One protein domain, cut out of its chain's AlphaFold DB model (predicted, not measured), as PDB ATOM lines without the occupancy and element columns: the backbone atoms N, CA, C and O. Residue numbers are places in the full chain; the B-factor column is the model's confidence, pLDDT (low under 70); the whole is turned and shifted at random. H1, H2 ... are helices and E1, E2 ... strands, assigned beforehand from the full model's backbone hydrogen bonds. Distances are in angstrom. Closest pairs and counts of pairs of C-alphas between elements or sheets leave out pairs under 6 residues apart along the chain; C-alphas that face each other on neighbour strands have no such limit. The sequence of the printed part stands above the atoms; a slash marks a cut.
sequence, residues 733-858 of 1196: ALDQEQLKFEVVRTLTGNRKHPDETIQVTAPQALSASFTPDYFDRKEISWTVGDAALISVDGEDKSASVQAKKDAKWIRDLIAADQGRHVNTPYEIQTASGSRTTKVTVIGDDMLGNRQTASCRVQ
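What this domain is: This is residues 733 to 858 of the 1196 residues of the protein "Peptidase A26" of Clostridium sp. AF29-8BH (UniProt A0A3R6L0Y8). The domain is a long, thin rod of strands running lengthwise: in one half the three-stranded sheet E3, E6, E5 is partly face to face with E4, E7 and E8 of a curled five-stranded sheet, and in the other half the hairpin E1 and E2 makes one side, with H1 and the first part of E7 along the other. The printed part has 126 residues with eight named strands and one named helix, in the order E1 E2 E3 E4 E5 E6 H1 E7 E8, and the class is mostly strand. The larger sheet runs E2, E1, E8, E7, E4 and is mixed; the smaller runs E3, E6, E5 and is antiparallel. The whole is loose, with a radius of gyration of the C-alphas of 19.8 A and spans of 65 by 20 by 18 A.

How they stand to each other: Residues 733 to 734 pair antiparallel with residues 768 to 769 of E3, residues 764 to 771. E1, residues 738 to 750, has staggered pairing: residues 738 to 740 pair with E8, residues 850 to 858, and residues 743 to 750 with E2, residues 753 to 760. E1 and E8 are parallel at 28 degrees, with N 739 and O 856 2.9 A apart. The hairpin E1 and E2 is antiparallel at 162 degrees, with N 746 and O 757 at 2.9 A. E3 is antiparallel to E6, residues 798 to 803, with N 766 and O 799 at 2.8 A. E4, residues 777 to 784, is an edge strand; Trp 782 and Gly 794 have its closest C-alphas to E5, residues 790 to 795, at 5.8 A. In the hairpin E5 and E6, N 793 and O 800 are 2.9 A apart. H1, residues 808 to 821, has every O i to N i+4 pair within hydrogen-bond range. It is on the larger sheet at a height over the sheet of 8.5 A, only just over E7, residues 832 to 845, with 3 of its C-alphas falling on that strand, and runs along it at 2 degrees on the local plane. E7 is antiparallel to E4, with N 842 and O 781 at 2.8 A, and forms a hairpin with E8, with N 839 and O 855 at 2.9 A.

Where its parts are: E1 begins at C-alpha 738 (145.078, 138.761, 159.367) and is 39.4 A long. E2 spans 23.2 A, E3 23.8 A, E4 21.3 A and H1 20.0 A; E5 and E6 are shorter. E7, the longest strand, runs 43.5 A from C-alpha 832 (155.574, 130.732, 175.578). E8 ends at C-alpha 858 (150.267, 135.135, 163.683), 26.1 A from its first.

The domain as a whole: The C-alphas of Tyr 826 and Leu 847, the two farthest apart, are 66.1 A from each other. The printed part has no cut and no long link; the link from H1 to E7 is short and the others are tight. Mean pLDDT of the printed part is 84.1, and residues 822 to 826 are under 70.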
ATOM      1  N   ALA A 733     142.867 141.225 145.769       87.50
ATOM      2  CA  ALA A 733     142.550 141.410 147.182       87.50
ATOM      3  C   ALA A 733     142.287 140.062 147.881       87.50
ATOM      4  O   ALA A 733     142.071 139.035 147.234       87.50
ATOM      5  N   LEU A 734     142.307 140.066 149.215       89.12
ATOM      6  CA  LEU A 734     141.964 138.920 150.064       89.12
ATOM      7  C   LEU A 734     140.787 139.282 150.971       89.12
ATOM      8  O   LEU A 734     140.635 140.436 151.362       89.12
ATOM      9  N   ASP A 735     139.984 138.284 151.322       88.44
ATOM     10  CA  ASP A 735     138.843 138.401 152.237       88.44
ATOM     11  C   ASP A 735     139.227 138.776 153.680       88.44
ATOM     12  O   ASP A 735     138.406 139.322 154.417       88.44
ATOM     13  N   GLN A 736     140.461 138.476 154.095       86.81
ATOM     14  CA  GLN A 736     140.959 138.684 155.455       86.81
ATOM     15  C   GLN A 736     142.381 139.270 155.450       86.81
ATOM     16  O   GLN A 736     143.280 138.769 154.773       86.81
ATOM     17  N   GLU A 737     142.608 140.312 156.255       86.00
ATOM     18  CA  GLU A 737     143.925 140.956 156.404       86.00
ATOM     19  C   GLU A 737     144.859 140.219 157.381       86.00
ATOM     20  O   GLU A 737     146.087 140.293 157.247       86.00
ATOM     21  N   GLN A 738     144.304 139.508 158.373       89.00
ATOM     22  CA  GLN A 738     145.078 138.761 159.367       89.00
ATOM     23  C   GLN A 738     144.392 137.463 159.828       89.00
ATOM     24  O   GLN A 738     143.280 137.494 160.345       89.00
ATOM     25  N   LEU A 739     145.134 136.350 159.782       89.94
ATOM     26  CA  LEU A 739     144.816 135.094 160.474       89.94
ATOM     27  C   LEU A 739     145.569 134.973 161.807       89.94
ATOM     28  O   LEU A 739     146.685 135.492 161.967       89.94
ATOM     29  N   LYS A 740     145.006 134.207 162.748       88.44
ATOM     30  CA  LYS A 740     145.647 133.901 164.035       88.44
ATOM     31  C   LYS A 740     145.471 132.436 164.438       88.44
ATOM     32  O   LYS A 740     144.356 131.929 164.499       88.44
ATOM     33  N   PHE A 741     146.579 131.793 164.794       89.38
ATOM     34  CA  PHE A 741     146.637 130.424 165.302       89.38
ATOM     35  C   PHE A 741     147.285 130.397 166.688       89.38
ATOM     36  O   PHE A 741     148.198 131.172 166.979       89.38
ATOM     37  N   GLU A 742     146.841 129.470 167.528       86.62
ATOM     38  CA  GLU A 742     147.400 129.204 168.850       86.62
ATOM     39  C   GLU A 742     147.828 127.734 168.951       86.62
ATOM     40  O   GLU A 742     147.109 126.837 168.509       86.62
ATOM     41  N   VAL A 743     149.008 127.497 169.525       87.50
ATOM     42  CA  VAL A 743     149.576 126.182 169.844       87.50
ATOM     43  C   VAL A 743     149.669 126.073 171.366       87.50
ATOM     44  O   VAL A 743     150.360 126.866 172.007       87.50
ATOM     45  N   VAL A 744     148.985 125.099 171.964       85.69
ATOM     46  CA  VAL A 744     148.933 124.928 173.427       85.69
ATOM     47  C   VAL A 744     149.524 123.579 173.815       85.69
ATOM     48  O   VAL A 744     149.043 122.540 173.367       85.69
ATOM     49  N   ARG A 745     150.548 123.603 174.673       85.81
ATOM     50  CA  ARG A 745     151.134 122.433 175.346       85.81
ATOM     51  C   ARG A 745     150.540 122.316 176.749       85.81
ATOM     52  O   ARG A 745     150.559 123.298 177.483       85.81
ATOM     53  N   THR A 746     150.048 121.141 177.133       83.19
ATOM     54  CA  THR A 746     149.458 120.898 178.463       83.19
ATOM     55  C   THR A 746     150.173 119.745 179.162       83.19
ATOM     56  O   THR A 746     150.439 118.723 178.524       83.19
ATOM     57  N   LEU A 747     150.475 119.922 180.453       82.44
ATOM     58  CA  LEU A 747     151.185 118.970 181.309       82.44
ATOM     59  C   LEU A 747     150.344 118.562 182.522       82.44
ATOM     60  O   LEU A 747     149.849 119.420 183.251       82.44
ATOM     61  N   THR A 748     150.234 117.259 182.779       73.62
ATOM     62  CA  THR A 748     149.418 116.694 183.873       73.62
ATOM     63  C   THR A 748     150.168 115.609 184.654       73.62
ATOM     64  O   THR A 748     151.175 115.091 184.189       73.62
ATOM     65  N   GLY A 749     149.690 115.230 185.845       74.81
ATOM     66  CA  GLY A 749     150.234 114.085 186.597       74.81
ATOM     67  C   GLY A 749     151.300 114.445 187.642       74.81
ATOM     68  O   GLY A 749     151.135 115.397 188.409       74.81
ATOM     69  N   ASN A 750     152.371 113.652 187.740       71.50
ATOM     70  CA  ASN A 750     153.448 113.850 188.721       71.50
ATOM     71  C   ASN A 750     154.419 114.939 188.239       71.50
ATOM     72  O   ASN A 750     154.961 114.839 187.147       71.50
ATOM     73  N   ARG A 751     154.705 115.956 189.057       78.06
ATOM     74  CA  ARG A 751     155.505 117.123 188.637       78.06
ATOM     75  C   ARG A 751     156.961 116.826 188.247       78.06
ATOM     76  O   ARG A 751     157.549 117.588 187.481       78.06
ATOM     77  N   LYS A 752     157.535 115.704 188.705       70.06
ATOM     78  CA  LYS A 752     158.854 115.228 188.231       70.06
ATOM     79  C   LYS A 752     158.784 114.564 186.845       70.06
ATOM     80  O   LYS A 752     159.763 114.615 186.109       70.06
ATOM     81  N   HIS A 753     157.644 113.965 186.491       72.19
ATOM     82  CA  HIS A 753     157.419 113.215 185.249       72.19
ATOM     83  C   HIS A 753     155.964 113.397 184.765       72.19
ATOM     84  O   HIS A 753     155.139 112.508 184.995       72.19
ATOM     85  N   PRO A 754     155.617 114.556 184.173       77.38
ATOM     86  CA  PRO A 754     154.256 114.826 183.724       77.38
ATOM     87  C   PRO A 754     153.959 114.210 182.349       77.38
ATOM     88  O   PRO A 754     154.832 114.138 181.483       77.38
ATOM     89  N   ASP A 755     152.698 113.837 182.136       77.56
ATOM     90  CA  ASP A 755     152.150 113.466 180.831       77.56
ATOM     91  C   ASP A 755     151.956 114.726 179.968       77.56
ATOM     92  O   ASP A 755     151.480 115.746 180.470       77.56
ATOM     93  N   GLU A 756     152.303 114.666 178.677       81.62
ATOM     94  CA  GLU A 756     152.322 115.828 177.773       81.62
ATOM     95  C   GLU A 756     151.360 115.685 176.582       81.62
ATOM     96  O   GLU A 756     151.325 114.660 175.901       81.62
ATOM     97  N   THR A 757     150.625 116.760 176.274       81.25
ATOM     98  CA  THR A 757     149.794 116.876 175.062       81.25
ATOM     99  C   THR A 757     149.986 118.231 174.372       81.25
ATOM    100  O   THR A 757     150.280 119.228 175.030       81.25
ATOM    101  N   ILE A 758     149.816 118.286 173.042       82.94
ATOM    102  CA  ILE A 758     149.896 119.528 172.248       82.94
ATOM    103  C   ILE A 758     148.697 119.628 171.295       82.94
ATOM    104  O   ILE A 758     148.479 118.733 170.472       82.94
ATOM    105  N   GLN A 759     147.956 120.736 171.371       82.75
ATOM    106  CA  GLN A 759     146.836 121.084 170.484       82.75
ATOM    107  C   GLN A 759     147.136 122.347 169.666       82.75
ATOM    108  O   GLN A 759     147.959 123.168 170.072       82.75
ATOM    109  N   VAL A 760     146.464 122.508 168.518       86.19
ATOM    110  CA  VAL A 760     146.567 123.690 167.640       86.19
ATOM    111  C   VAL A 760     145.192 124.081 167.109       86.19
ATOM    112  O   VAL A 760     144.362 123.207 166.855       86.19
ATOM    113  N   THR A 761     144.962 125.382 166.909       85.19
ATOM    114  CA  THR A 761     143.803 125.909 166.168       85.19
ATOM    115  C   THR A 761     143.652 125.228 164.800       85.19
ATOM    116  O   THR A 761     144.632 125.049 164.079       85.19
ATOM    117  N   ALA A 762     142.419 124.873 164.428       83.94
ATOM    118  CA  ALA A 762     142.114 124.267 163.132       83.94
ATOM    119  C   ALA A 762     142.539 125.163 161.941       83.94
ATOM    120  O   ALA A 762     142.662 126.382 162.117       83.94
ATOM    121  N   PRO A 763     142.751 124.587 160.738       87.94
ATOM    122  CA  PRO A 763     143.054 125.356 159.533       87.94
ATOM    123  C   PRO A 763     142.006 126.441 159.252       87.94
ATOM    124  O   PRO A 763     140.814 126.232 159.479       87.94
ATOM    125  N   GLN A 764     142.454 127.592 158.754       89.31
ATOM    126  CA  GLN A 764     141.609 128.738 158.402       89.31
ATOM    127  C   GLN A 764     141.698 128.989 156.897       89.31
ATOM    128  O   GLN A 764     142.782 128.904 156.318       89.31
ATOM    129  N   ALA A 765     140.559 129.276 156.269       88.31
ATOM    130  CA  ALA A 765     140.488 129.567 154.842       88.31
ATOM    131  C   ALA A 765     140.792 131.045 154.548       88.31
ATOM    132  O   ALA A 765     140.489 131.914 155.365       88.31
ATOM    133  N   LEU A 766     141.346 131.301 153.365       89.44
ATOM    134  CA  LEU A 766     141.467 132.602 152.710       89.44
ATOM    135  C   LEU A 766     140.857 132.512 151.311       89.44
ATOM    136  O   LEU A 766     141.003 131.494 150.628       89.44
ATOM    137  N   SER A 767     140.242 133.603 150.870       88.94
ATOM    138  CA  SER A 767     139.614 133.734 149.554       88.94
ATOM    139  C   SER A 767     140.183 134.951 148.829       88.94
ATOM    140  O   SER A 767     140.230 136.047 149.385       88.94
ATOM    141  N   ALA A 768     140.607 134.772 147.579       88.12
ATOM    142  CA  ALA A 768     141.135 135.830 146.729       88.12
ATOM    143  C   ALA A 768     140.063 136.375 145.779       88.12
ATOM    144  O   ALA A 768     139.380 135.625 145.077       88.12
ATOM    145  N   SER A 769     139.961 137.699 145.716       88.00
ATOM    146  CA  SER A 769     139.185 138.413 144.700       88.00
ATOM    147  C   SER A 769     140.130 139.143 143.748       88.00
ATOM    148  O   SER A 769     141.247 139.509 144.115       88.00
ATOM    149  N   PHE A 770     139.689 139.308 142.505       88.62
ATOM    150  CA  PHE A 770     140.437 139.965 141.439       88.62
ATOM    151  C   PHE A 770     139.501 140.916 140.696       88.62
ATOM    152  O   PHE A 770     138.318 140.596 140.545       88.62
ATOM    153  N   THR A 771     140.024 142.048 140.231       84.56
ATOM    154  CA  THR A 771     139.253 143.076 139.517       84.56
ATOM    155  C   THR A 771     139.754 143.187 138.071       84.56
ATOM    156  O   THR A 771     140.930 143.501 137.882       84.56
ATOM    157  N   PRO A 772     138.909 142.976 137.040       84.69
ATOM    158  CA  PRO A 772     137.617 142.285 137.092       84.69
ATOM    159  C   PRO A 772     137.787 140.791 137.423       84.69
ATOM    160  O   PRO A 772     138.844 140.202 137.202       84.69
ATOM    161  N   ASP A 773     136.725 140.134 137.888       78.81
ATOM    162  CA  ASP A 773     136.784 138.727 138.305       78.81
ATOM    163  C   ASP A 773     136.858 137.730 137.129       78.81
ATOM    164  O   ASP A 773     137.143 136.545 137.353       78.81
ATOM    165  N   TYR A 774     136.658 138.239 135.904       83.94
ATOM    166  CA  TYR A 774     136.672 137.566 134.599       83.94
ATOM    167  C   TYR A 774     137.903 137.898 133.722       83.94
ATOM    168  O   TYR A 774     137.807 137.892 132.495       83.94
ATOM    169  N   PHE A 775     139.059 138.213 134.318       87.38
ATOM    170  CA  PHE A 775     140.289 138.478 133.556       87.38
ATOM    171  C   PHE A 775     140.824 137.245 132.795       87.38
ATOM    172  O   PHE A 775     140.598 136.098 133.194       87.38
ATOM    173  N   ASP A 776     141.580 137.478 131.716       85.88
ATOM    174  CA  ASP A 776     142.206 136.421 130.909       85.88
ATOM    175  C   ASP A 776     143.441 135.874 131.652       85.88
ATOM    176  O   ASP A 776     144.584 136.303 131.452       85.88
ATOM    177  N   ARG A 777     143.184 134.960 132.596       81.31
ATOM    178  CA  ARG A 777     144.180 134.430 133.536       81.31
ATOM    179  C   ARG A 777     145.225 133.533 132.877       81.31
ATOM    180  O   ARG A 777     144.899 132.696 132.037       81.31
ATOM    181  N   LYS A 778     146.465 133.650 133.351       83.62
ATOM    182  CA  LYS A 778     147.573 132.750 133.012       83.62
ATOM    183  C   LYS A 778     147.857 131.771 134.150       83.62
ATOM    184  O   LYS A 778     147.895 130.569 133.918       83.62
ATOM    185  N   GLU A 779     148.029 132.278 135.370       84.38
ATOM    186  CA  GLU A 779     148.310 131.467 136.560       84.38
ATOM    187  C   GLU A 779     147.848 132.203 137.827       84.38
ATOM    188  O   GLU A 779     148.011 133.416 137.940       84.38
ATOM    189  N   ILE A 780     147.282 131.475 138.795       87.19
ATOM    190  CA  ILE A 780     147.044 131.977 140.154       87.19
ATOM    191  C   ILE A 780     147.786 131.044 141.106       87.19
ATOM    192  O   ILE A 780     147.584 129.832 141.065       87.19
ATOM    193  N   SER A 781     148.660 131.601 141.944       87.75
ATOM    194  CA  SER A 781     149.512 130.838 142.858       87.75
ATOM    195  C   SER A 781     149.505 131.421 144.270       87.75
ATOM    196  O   SER A 781     149.375 132.632 144.474       87.75
ATOM    197  N   TRP A 782     149.656 130.545 145.262       89.56
ATOM    198  CA  TRP A 782     149.682 130.898 146.679       89.56
ATOM    199  C   TRP A 782     151.070 130.637 147.259       89.56
ATOM    200  O   TRP A 782     151.652 129.569 147.089       89.56
ATOM    201  N   THR A 783     151.614 131.631 147.956       88.56
ATOM    202  CA  THR A 783     152.978 131.616 148.498       88.56
ATOM    203  C   THR A 783     152.980 131.962 149.984       88.56
ATOM    204  O   THR A 783     152.057 132.600 150.495       88.56
ATOM    205  N   VAL A 784     154.019 131.537 150.706       88.94
ATOM    206  CA  VAL A 784     154.124 131.716 152.160       88.94
ATOM    207  C   VAL A 784     155.479 132.301 152.547       88.94
ATOM    208  O   VAL A 784     156.518 131.842 152.081       88.94
ATOM    209  N   GLY A 785     155.471 133.331 153.398       85.38
ATOM    210  CA  GLY A 785     156.680 134.069 153.778       85.38
ATOM    211  C   GLY A 785     157.624 133.303 154.709       85.38
ATOM    212  O   GLY A 785     158.814 133.590 154.737       85.38
ATOM    213  N   ASP A 786     157.108 132.330 155.468       85.00
ATOM    214  CA  ASP A 786     157.912 131.408 156.276       85.00
ATOM    215  C   ASP A 786     157.214 130.039 156.375       85.00
ATOM    216  O   ASP A 786     156.291 129.830 157.170       85.00
ATOM    217  N   ALA A 787     157.681 129.094 155.556       82.38
ATOM    218  CA  ALA A 787     157.181 127.722 155.506       82.38
ATOM    219  C   ALA A 787     157.578 126.863 156.729       82.38
ATOM    220  O   ALA A 787     157.173 125.700 156.811       82.38
ATOM    221  N   ALA A 788     158.364 127.381 157.682       81.19
ATOM    222  CA  ALA A 788     158.673 126.704 158.943       81.19
ATOM    223  C   ALA A 788     157.666 127.031 160.066       81.19
ATOM    224  O   ALA A 788     157.628 126.310 161.062       81.19
ATOM    225  N   LEU A 789     156.842 128.077 159.912       83.50
ATOM    226  CA  LEU A 789     155.769 128.443 160.855       83.50
ATOM    227  C   LEU A 789     154.422 127.821 160.481       83.50
ATOM    228  O   LEU A 789     153.712 127.302 161.340       83.50
ATOM    229  N   ILE A 790     154.068 127.914 159.202       89.50
ATOM    230  CA  ILE A 790     152.761 127.541 158.656       89.50
ATOM    231  C   ILE A 790     152.942 126.773 157.342       89.50
ATOM    232  O   ILE A 790     154.025 126.751 156.753       89.50
ATOM    233  N   SER A 791     151.878 126.138 156.870       87.19
ATOM    234  CA  SER A 791     151.729 125.747 155.465       87.19
ATOM    235  C   SER A 791     150.451 126.353 154.901       87.19
ATOM    236  O   SER A 791     149.461 126.469 155.624       87.19
ATOM    237  N   VAL A 792     150.496 126.702 153.619       89.56
ATOM    238  CA  VAL A 792     149.332 127.046 152.802       89.56
ATOM    239  C   VAL A 792     149.137 125.938 151.768       89.56
ATOM    240  O   VAL A 792     150.124 125.421 151.244       89.56
ATOM    241  N   ASP A 793     147.888 125.578 151.517       87.12
ATOM    242  CA  ASP A 793     147.452 124.666 150.461       87.12
ATOM    243  C   ASP A 793     146.360 125.398 149.672       87.12
ATOM    244  O   ASP A 793     145.385 125.846 150.276       87.12
ATOM    245  N   GLY A 794     146.572 125.662 148.382       82.19
ATOM    246  CA  GLY A 794     145.814 126.680 147.649       82.19
ATOM    247  C   GLY A 794     145.525 126.305 146.205       82.19
ATOM    248  O   GLY A 794     146.437 125.967 145.453       82.19
ATOM    249  N   GLU A 795     144.256 126.423 145.823       80.00
ATOM    250  CA  GLU A 795     143.727 126.089 144.505       80.00
ATOM    251  C   GLU A 795     142.882 127.262 143.985       80.00
ATOM    252  O   GLU A 795     141.906 127.687 144.612       80.00
ATOM    253  N   ASP A 796     143.276 127.803 142.830       83.69
ATOM    254  CA  ASP A 796     142.617 128.940 142.178       83.69
ATOM    255  C   ASP A 796     142.396 130.120 143.158       83.69
ATOM    256  O   ASP A 796     143.341 130.597 143.796       83.69
ATOM    257  N   LYS A 797     141.152 130.585 143.324       86.50
ATOM    258  CA  LYS A 797     140.780 131.714 144.189       86.50
ATOM    259  C   LYS A 797     140.704 131.372 145.691       86.50
ATOM    260  O   LYS A 797     140.287 132.234 146.457       86.50
ATOM    261  N   SER A 798     141.073 130.169 146.148       87.12
ATOM    262  CA  SER A 798     140.928 129.745 147.560       87.12
ATOM    263  C   SER A 798     142.192 129.102 148.137       87.12
ATOM    264  O   SER A 798     142.907 128.395 147.431       87.12
ATOM    265  N   ALA A 799     142.442 129.273 149.440       88.56
ATOM    266  CA  ALA A 799     143.509 128.555 150.139       88.56
ATOM    267  C   ALA A 799     143.204 128.244 151.609       88.56
ATOM    268  O   ALA A 799     142.551 129.012 152.308       88.56
ATOM    269  N   SER A 800     143.738 127.125 152.094       89.94
ATOM    270  CA  SER A 800     143.719 126.684 153.489       89.94
ATOM    271  C   SER A 800     145.079 126.941 154.141       89.94
ATOM    272  O   SER A 800     146.120 126.560 153.604       89.94
ATOM    273  N   VAL A 801     145.091 127.587 155.308       90.94
ATOM    274  CA  VAL A 801     146.302 127.931 156.067       90.94
ATOM    275  C   VAL A 801     146.285 127.213 157.414       90.94
ATOM    276  O   VAL A 801     145.275 127.223 158.113       90.94
ATOM    277  N   GLN A 802     147.411 126.616 157.814       90.44
ATOM    278  CA  GLN A 802     147.546 125.905 159.095       90.44
ATOM    279  C   GLN A 802     148.917 126.110 159.751       90.44
ATOM    280  O   GLN A 802     149.935 126.217 159.063       90.44
ATOM    281  N   ALA A 803     148.960 126.125 161.088       87.44
ATOM    282  CA  ALA A 803     150.184 126.291 161.878       87.44
ATOM    283  C   ALA A 803     150.881 124.962 162.219       87.44
ATOM    284  O   ALA A 803     150.244 123.963 162.555       87.44
ATOM    285  N   LYS A 804     152.219 124.957 162.162       88.00
ATOM    286  CA  LYS A 804     153.048 123.765 162.385       88.00
ATOM    287  C   LYS A 804     153.360 123.574 163.870       88.00
ATOM    288  O   LYS A 804     154.218 124.252 164.430       88.00
ATOM    289  N   LYS A 805     152.669 122.618 164.501       80.50
ATOM    290  CA  LYS A 805     152.770 122.307 165.944       80.50
ATOM    291  C   LYS A 805     154.167 121.894 166.420       80.50
ATOM    292  O   LYS A 805     154.486 122.022 167.595       80.50
ATOM    293  N   ASP A 806     154.984 121.393 165.503       78.31
ATOM    294  CA  ASP A 806     156.333 120.862 165.697       78.31
ATOM    295  C   ASP A 806     157.434 121.802 165.164       78.31
ATOM    296  O   ASP A 806     158.608 121.413 165.086       78.31
ATOM    297  N   ALA A 807     157.079 123.042 164.798       84.31
ATOM    298  CA  ALA A 807     158.015 124.048 164.307       84.31
ATOM    299  C   ALA A 807     159.231 124.183 165.241       84.31
ATOM    300  O   ALA A 807     159.089 124.225 166.467       84.31
ATOM    301  N   LYS A 808     160.443 124.276 164.672       84.50
ATOM    302  CA  LYS A 808     161.694 124.252 165.456       84.50
ATOM    303  C   LYS A 808     161.696 125.280 166.595       84.50
ATOM    304  O   LYS A 808     162.106 124.939 167.694       84.50
ATOM    305  N   TRP A 809     161.176 126.486 166.369       85.50
ATOM    306  CA  TRP A 809     161.135 127.532 167.396       85.50
ATOM    307  C   TRP A 809     160.244 127.186 168.602       85.50
ATOM    308  O   TRP A 809     160.558 127.602 169.712       85.50
ATOM    309  N   ILE A 810     159.182 126.395 168.411       84.06
ATOM    310  CA  ILE A 810     158.328 125.895 169.500       84.06
ATOM    311  C   ILE A 810     159.080 124.816 170.285       84.06
ATOM    312  O   ILE A 810     159.148 124.877 171.509       84.06
ATOM    313  N   ARG A 811     159.728 123.873 169.587       83.31
ATOM    314  CA  ARG A 811     160.568 122.843 170.226       83.31
ATOM    315  C   ARG A 811     161.755 123.433 170.990       83.31
ATOM    316  O   ARG A 811     162.061 122.948 172.072       83.31
ATOM    317  N   ASP A 812     162.379 124.486 170.468       84.38
ATOM    318  CA  ASP A 812     163.476 125.190 171.139       84.38
ATOM    319  C   ASP A 812     162.998 125.882 172.432       84.38
ATOM    320  O   ASP A 812     163.692 125.821 173.445       84.38
ATOM    321  N   LEU A 813     161.795 126.480 172.435       85.25
ATOM    322  CA  LEU A 813     161.176 127.047 173.645       85.25
ATOM    323  C   LEU A 813     160.828 125.967 174.682       85.25
ATOM    324  O   LEU A 813     161.095 126.154 175.868       85.25
ATOM    325  N   ILE A 814     160.271 124.832 174.246       82.12
ATOM    326  CA  ILE A 814     159.956 123.691 175.122       82.12
ATOM    327  C   ILE A 814     161.237 123.126 175.751       82.12
ATOM    328  O   ILE A 814     161.295 122.953 176.966       82.12
ATOM    329  N   ALA A 815     162.279 122.889 174.951       80.62
ATOM    330  CA  ALA A 815     163.553 122.354 175.429       80.62
ATOM    331  C   ALA A 815     164.268 123.315 176.396       80.62
ATOM    332  O   ALA A 815     164.838 122.872 177.394       80.62
ATOM    333  N   ALA A 816     164.205 124.627 176.143       78.94
ATOM    334  CA  ALA A 816     164.745 125.634 177.053       78.94
ATOM    335  C   ALA A 816     164.030 125.629 178.417       78.94
ATOM    336  O   ALA A 816     164.684 125.779 179.447       78.94
ATOM    337  N   ASP A 817     162.711 125.426 178.441       79.44
ATOM    338  CA  ASP A 817     161.924 125.406 179.678       79.44
ATOM    339  C   ASP A 817     162.088 124.097 180.465       79.44
ATOM    340  O   ASP A 817     162.350 124.124 181.668       79.44
ATOM    341  N   GLN A 818     162.068 122.953 179.772       74.94
ATOM    342  CA  GLN A 818     162.435 121.652 180.342       74.94
ATOM    343  C   GLN A 818     163.844 121.688 180.962       74.94
ATOM    344  O   GLN A 818     164.048 121.165 182.055       74.94
ATOM    345  N   GLY A 819     164.801 122.363 180.313       75.12
ATOM    346  CA  GLY A 819     166.159 122.561 180.828       75.12
ATOM    347  C   GLY A 819     166.247 123.389 182.118       75.12
ATOM    348  O   GLY A 819     167.184 123.196 182.893       75.12
ATOM    349  N   ARG A 820     165.271 124.269 182.395       72.06
ATOM    350  CA  ARG A 820     165.161 124.968 183.692       72.06
ATOM    351  C   ARG A 820     164.620 124.031 184.775       72.06
ATOM    352  O   ARG A 820     165.224 123.926 185.842       72.06
ATOM    353  N   HIS A 821     163.550 123.297 184.455       74.94
ATOM    354  CA  HIS A 821     162.816 122.406 185.370       74.94
ATOM    355  C   HIS A 821     163.690 121.334 186.044       74.94
ATOM    356  O   HIS A 821     163.408 120.927 187.168       74.94
ATOM    357  N   VAL A 822     164.792 120.917 185.404       69.38
ATOM    358  CA  VAL A 822     165.776 119.970 185.972       69.38
ATOM    359  C   VAL A 822     166.325 120.427 187.333       69.38
ATOM    360  O   VAL A 822     166.559 119.592 188.203       69.38
ATOM    361  N   ASN A 823     166.520 121.736 187.533       65.69
ATOM    362  CA  ASN A 823     167.120 122.279 188.759       65.69
ATOM    363  C   ASN A 823     166.082 122.702 189.814       65.69
ATOM    364  O   ASN A 823     166.424 122.816 190.991       65.69
ATOM    365  N   THR A 824     164.821 122.899 189.420       69.12
ATOM    366  CA  THR A 824     163.709 123.265 190.313       69.12
ATOM    367  C   THR A 824     162.496 122.329 190.130       69.12
ATOM    368  O   THR A 824     161.398 122.788 189.817       69.12
ATOM    369  N   PRO A 825     162.638 121.007 190.383       64.50
ATOM    370  CA  PRO A 825     161.703 119.945 189.953       64.50
ATOM    371  C   PRO A 825     160.308 119.930 190.626       64.50
ATOM    372  O   PRO A 825     159.598 118.923 190.574       64.50
ATOM    373  N   TYR A 826     159.913 121.027 191.272       67.44
ATOM    374  CA  TYR A 826     158.606 121.250 191.892       67.44
ATOM    375  C   TYR A 826     157.946 122.588 191.484       67.44
ATOM    376  O   TYR A 826     156.810 122.850 191.898       67.44
ATOM    377  N   GLU A 827     158.610 123.416 190.669       76.81
ATOM    378  CA  GLU A 827     158.023 124.603 190.024       76.81
ATOM    379  C   GLU A 827     157.140 124.214 188.818       76.81
ATOM    380  O   GLU A 827     156.977 123.032 188.528       76.81
ATOM    381  N   ILE A 828     156.513 125.189 188.153       76.94
ATOM    382  CA  ILE A 828     155.624 124.960 186.999       76.94
ATOM    383  C   ILE A 828     156.268 125.418 185.685       76.94
ATOM    384  O   ILE A 828     156.892 126.479 185.628       76.94
ATOM    385  N   GLN A 829     156.082 124.640 184.617       81.94
ATOM    386  CA  GLN A 829     156.543 124.996 183.268       81.94
ATOM    387  C   GLN A 829     155.643 126.069 182.629       81.94
ATOM    388  O   GLN A 829     154.427 126.084 182.808       81.94
ATOM    389  N   THR A 830     156.255 127.003 181.895       80.94
ATOM    390  CA  THR A 830     155.635 128.269 181.442       80.94
ATOM    391  C   THR A 830     156.069 128.722 180.037       80.94
ATOM    392  O   THR A 830     155.780 129.853 179.634       80.94
ATOM    393  N   ALA A 831     156.751 127.864 179.263       84.12
ATOM    394  CA  ALA A 831     157.254 128.190 177.924       84.12
ATOM    395  C   ALA A 831     156.178 128.826 177.029       84.12
ATOM    396  O   ALA A 831     155.112 128.244 176.817       84.12
ATOM    397  N   SER A 832     156.471 129.999 176.471       84.38
ATOM    398  CA  SER A 832     155.574 130.732 175.578       84.38
ATOM    399  C   SER A 832     156.349 131.612 174.595       84.38
ATOM    400  O   SER A 832     157.532 131.897 174.792       84.38
ATOM    401  N   GLY A 833     155.697 132.013 173.506       86.12
ATOM    402  CA  GLY A 833     156.278 132.883 172.482       86.12
ATOM    403  C   GLY A 833     155.314 133.140 171.326       86.12
ATOM    404  O   GLY A 833     154.276 132.496 171.221       86.12
ATOM    405  N   SER A 834     155.658 134.072 170.443       87.69
ATOM    406  CA  SER A 834     154.855 134.412 169.263       87.69
ATOM    407  C   SER A 834     155.754 134.680 168.063       87.69
ATOM    408  O   SER A 834     156.866 135.196 168.219       87.69
ATOM    409  N   ARG A 835     155.275 134.355 166.859       89.25
ATOM    410  CA  ARG A 835     155.886 134.783 165.595       89.25
ATOM    411  C   ARG A 835     154.818 135.160 164.572       89.25
ATOM    412  O   ARG A 835     153.729 134.589 164.560       89.25
ATOM    413  N   THR A 836     155.157 136.080 163.667       88.31
ATOM    414  CA  THR A 836     154.293 136.448 162.534       88.31
ATOM    415  C   THR A 836     154.992 136.256 161.196       88.31
ATOM    416  O   THR A 836     156.166 136.591 161.067       88.31
ATOM    417  N   THR A 837     154.245 135.804 160.194       90.12
ATOM    418  CA  THR A 837     154.643 135.757 158.779       90.12
ATOM    419  C   THR A 837     153.476 136.250 157.905       90.12
ATOM    420  O   THR A 837     152.577 136.926 158.413       90.12
ATOM    421  N   LYS A 838     153.472 135.955 156.601       90.81
ATOM    422  CA  LYS A 838     152.360 136.244 155.686       90.81
ATOM    423  C   LYS A 838     152.086 135.100 154.710       90.81
ATOM    424  O   LYS A 838     152.988 134.320 154.399       90.81
ATOM    425  N   VAL A 839     150.863 135.057 154.196       90.31
ATOM    426  CA  VAL A 839     150.464 134.309 152.996       90.31
ATOM    427  C   VAL A 839     150.185 135.330 151.894       90.31
ATOM    428  O   VAL A 839     149.612 136.385 152.167       90.31
ATOM    429  N   THR A 840     150.623 135.057 150.668       89.69
ATOM    430  CA  THR A 840     150.491 135.966 149.523       89.69
ATOM    431  C   THR A 840     149.936 135.216 148.319       89.69
ATOM    432  O   THR A 840     150.566 134.266 147.852       89.69
ATOM    433  N   VAL A 841     148.790 135.666 147.807       90.56
ATOM    434  CA  VAL A 841     148.263 135.238 146.503       90.56
ATOM    435  C   VAL A 841     148.893 136.088 145.399       90.56
ATOM    436  O   VAL A 841     149.143 137.282 145.591       90.56
ATOM    437  N   ILE A 842     149.167 135.463 144.258       89.25
ATOM    438  CA  ILE A 842     149.752 136.065 143.061       89.25
ATOM    439  C   ILE A 842     148.870 135.662 141.878       89.25
ATOM    440  O   ILE A 842     148.723 134.470 141.618       89.25
ATOM    441  N   GLY A 843     148.277 136.634 141.184       88.88
ATOM    442  CA  GLY A 843     147.497 136.415 139.965       88.88
ATOM    443  C   GLY A 843     148.194 137.025 138.754       88.88
ATOM    444  O   GLY A 843     148.215 138.252 138.613       88.88
ATOM    445  N   ASP A 844     148.722 136.168 137.884       86.62
ATOM    446  CA  ASP A 844     149.337 136.538 136.611       86.62
ATOM    447  C   ASP A 844     148.309 136.432 135.472       86.62
ATOM    448  O   ASP A 844     147.599 135.424 135.344       86.62
ATOM    449  N   ASP A 845     148.250 137.446 134.610       87.94
ATOM    450  CA  ASP A 845     147.402 137.448 133.412       87.94
ATOM    451  C   ASP A 845     148.164 137.094 132.119       87.94
ATOM    452  O   ASP A 845     149.393 136.961 132.085       87.94
ATOM    453  N   MET A 846     147.415 136.930 131.026       83.75
ATOM    454  CA  MET A 846     147.949 136.635 129.690       83.75
ATOM    455  C   MET A 846     148.724 137.802 129.043       83.75
ATOM    456  O   MET A 846     149.354 137.608 128.003       83.75
ATOM    457  N   LEU A 847     148.727 138.993 129.651       84.56
ATOM    458  CA  LEU A 847     149.534 140.148 129.238       84.56
ATOM    459  C   LEU A 847     150.869 140.227 130.000       84.56
ATOM    460  O   LEU A 847     151.751 140.988 129.607       84.56
ATOM    461  N   GLY A 848     151.034 139.433 131.064       79.75
ATOM    462  CA  GLY A 848     152.203 139.453 131.939       79.75
ATOM    463  C   GLY A 848     152.107 140.455 133.093       79.75
ATOM    464  O   GLY A 848     153.119 140.689 133.757       79.75
ATOM    465  N   ASN A 849     150.928 141.028 133.361       82.56
ATOM    466  CA  ASN A 849     150.708 141.780 134.595       82.56
ATOM    467  C   ASN A 849     150.614 140.803 135.772       82.56
ATOM    468  O   ASN A 849     150.050 139.714 135.646       82.56
ATOM    469  N   ARG A 850     151.139 141.217 136.927       86.62
ATOM    470  CA  ARG A 850     151.165 140.434 138.165       86.62
ATOM    471  C   ARG A 850     150.551 141.242 139.298       86.62
ATOM    472  O   ARG A 850     151.169 142.197 139.763       86.62
ATOM    473  N   GLN A 851     149.380 140.825 139.771       90.81
ATOM    474  CA  GLN A 851     148.739 141.411 140.949       90.81
ATOM    475  C   GLN A 851     148.957 140.523 142.174       90.81
ATOM    476  O   GLN A 851     148.938 139.295 142.066       90.81
ATOM    477  N   THR A 852     149.169 141.124 143.350       89.25
ATOM    478  CA  THR A 852     149.450 140.368 144.584       89.25
ATOM    479  C   THR A 852     148.754 140.951 145.805       89.25
ATOM    480  O   THR A 852     148.926 142.135 146.094       89.25
ATOM    481  N   ALA A 853     148.096 140.103 146.595       89.38
ATOM    482  CA  ALA A 853     147.521 140.463 147.893       89.38
ATOM    483  C   ALA A 853     148.134 139.613 149.013       89.38
ATOM    484  O   ALA A 853     148.555 138.479 148.784       89.38
ATOM    485  N   SER A 854     148.243 140.161 150.229       90.25
ATOM    486  CA  SER A 854     148.930 139.506 151.355       90.25
ATOM    487  C   SER A 854     148.128 139.561 152.653       90.25
ATOM    488  O   SER A 854     147.894 140.646 153.173       90.25
ATOM    489  N   CYS A 855     147.820 138.398 153.226       90.06
ATOM    490  CA  CYS A 855     147.270 138.268 154.575       90.06
ATOM    491  C   CYS A 855     148.410 138.030 155.574       90.06
ATOM    492  O   CYS A 855     149.285 137.183 155.353       90.06
ATOM    493  N   ARG A 856     148.406 138.738 156.704       89.12
ATOM    494  CA  ARG A 856     149.328 138.484 157.820       89.12
ATOM    495  C   ARG A 856     148.904 137.219 158.567       89.12
ATOM    496  O   ARG A 856     147.720 136.945 158.704       89.12
ATOM    497  N   VAL A 857     149.851 136.449 159.094       89.75
ATOM    498  CA  VAL A 857     149.542 135.272 159.922       89.75
ATOM    499  C   VAL A 857     150.345 135.319 161.212       89.75
ATOM    500  O   VAL A 857     151.571 135.441 161.171       89.75
ATOM    501  N   GLN A 858     149.663 135.220 162.352       89.12
ATOM    502  CA  GLN A 858     150.267 135.135 163.683       89.12
ATOM    503  C   GLN A 858     150.124 133.721 164.250       89.12
ATOM    504  O   GLN A 858     149.035 133.150 164.210       89.12
TER     505      GLN A 858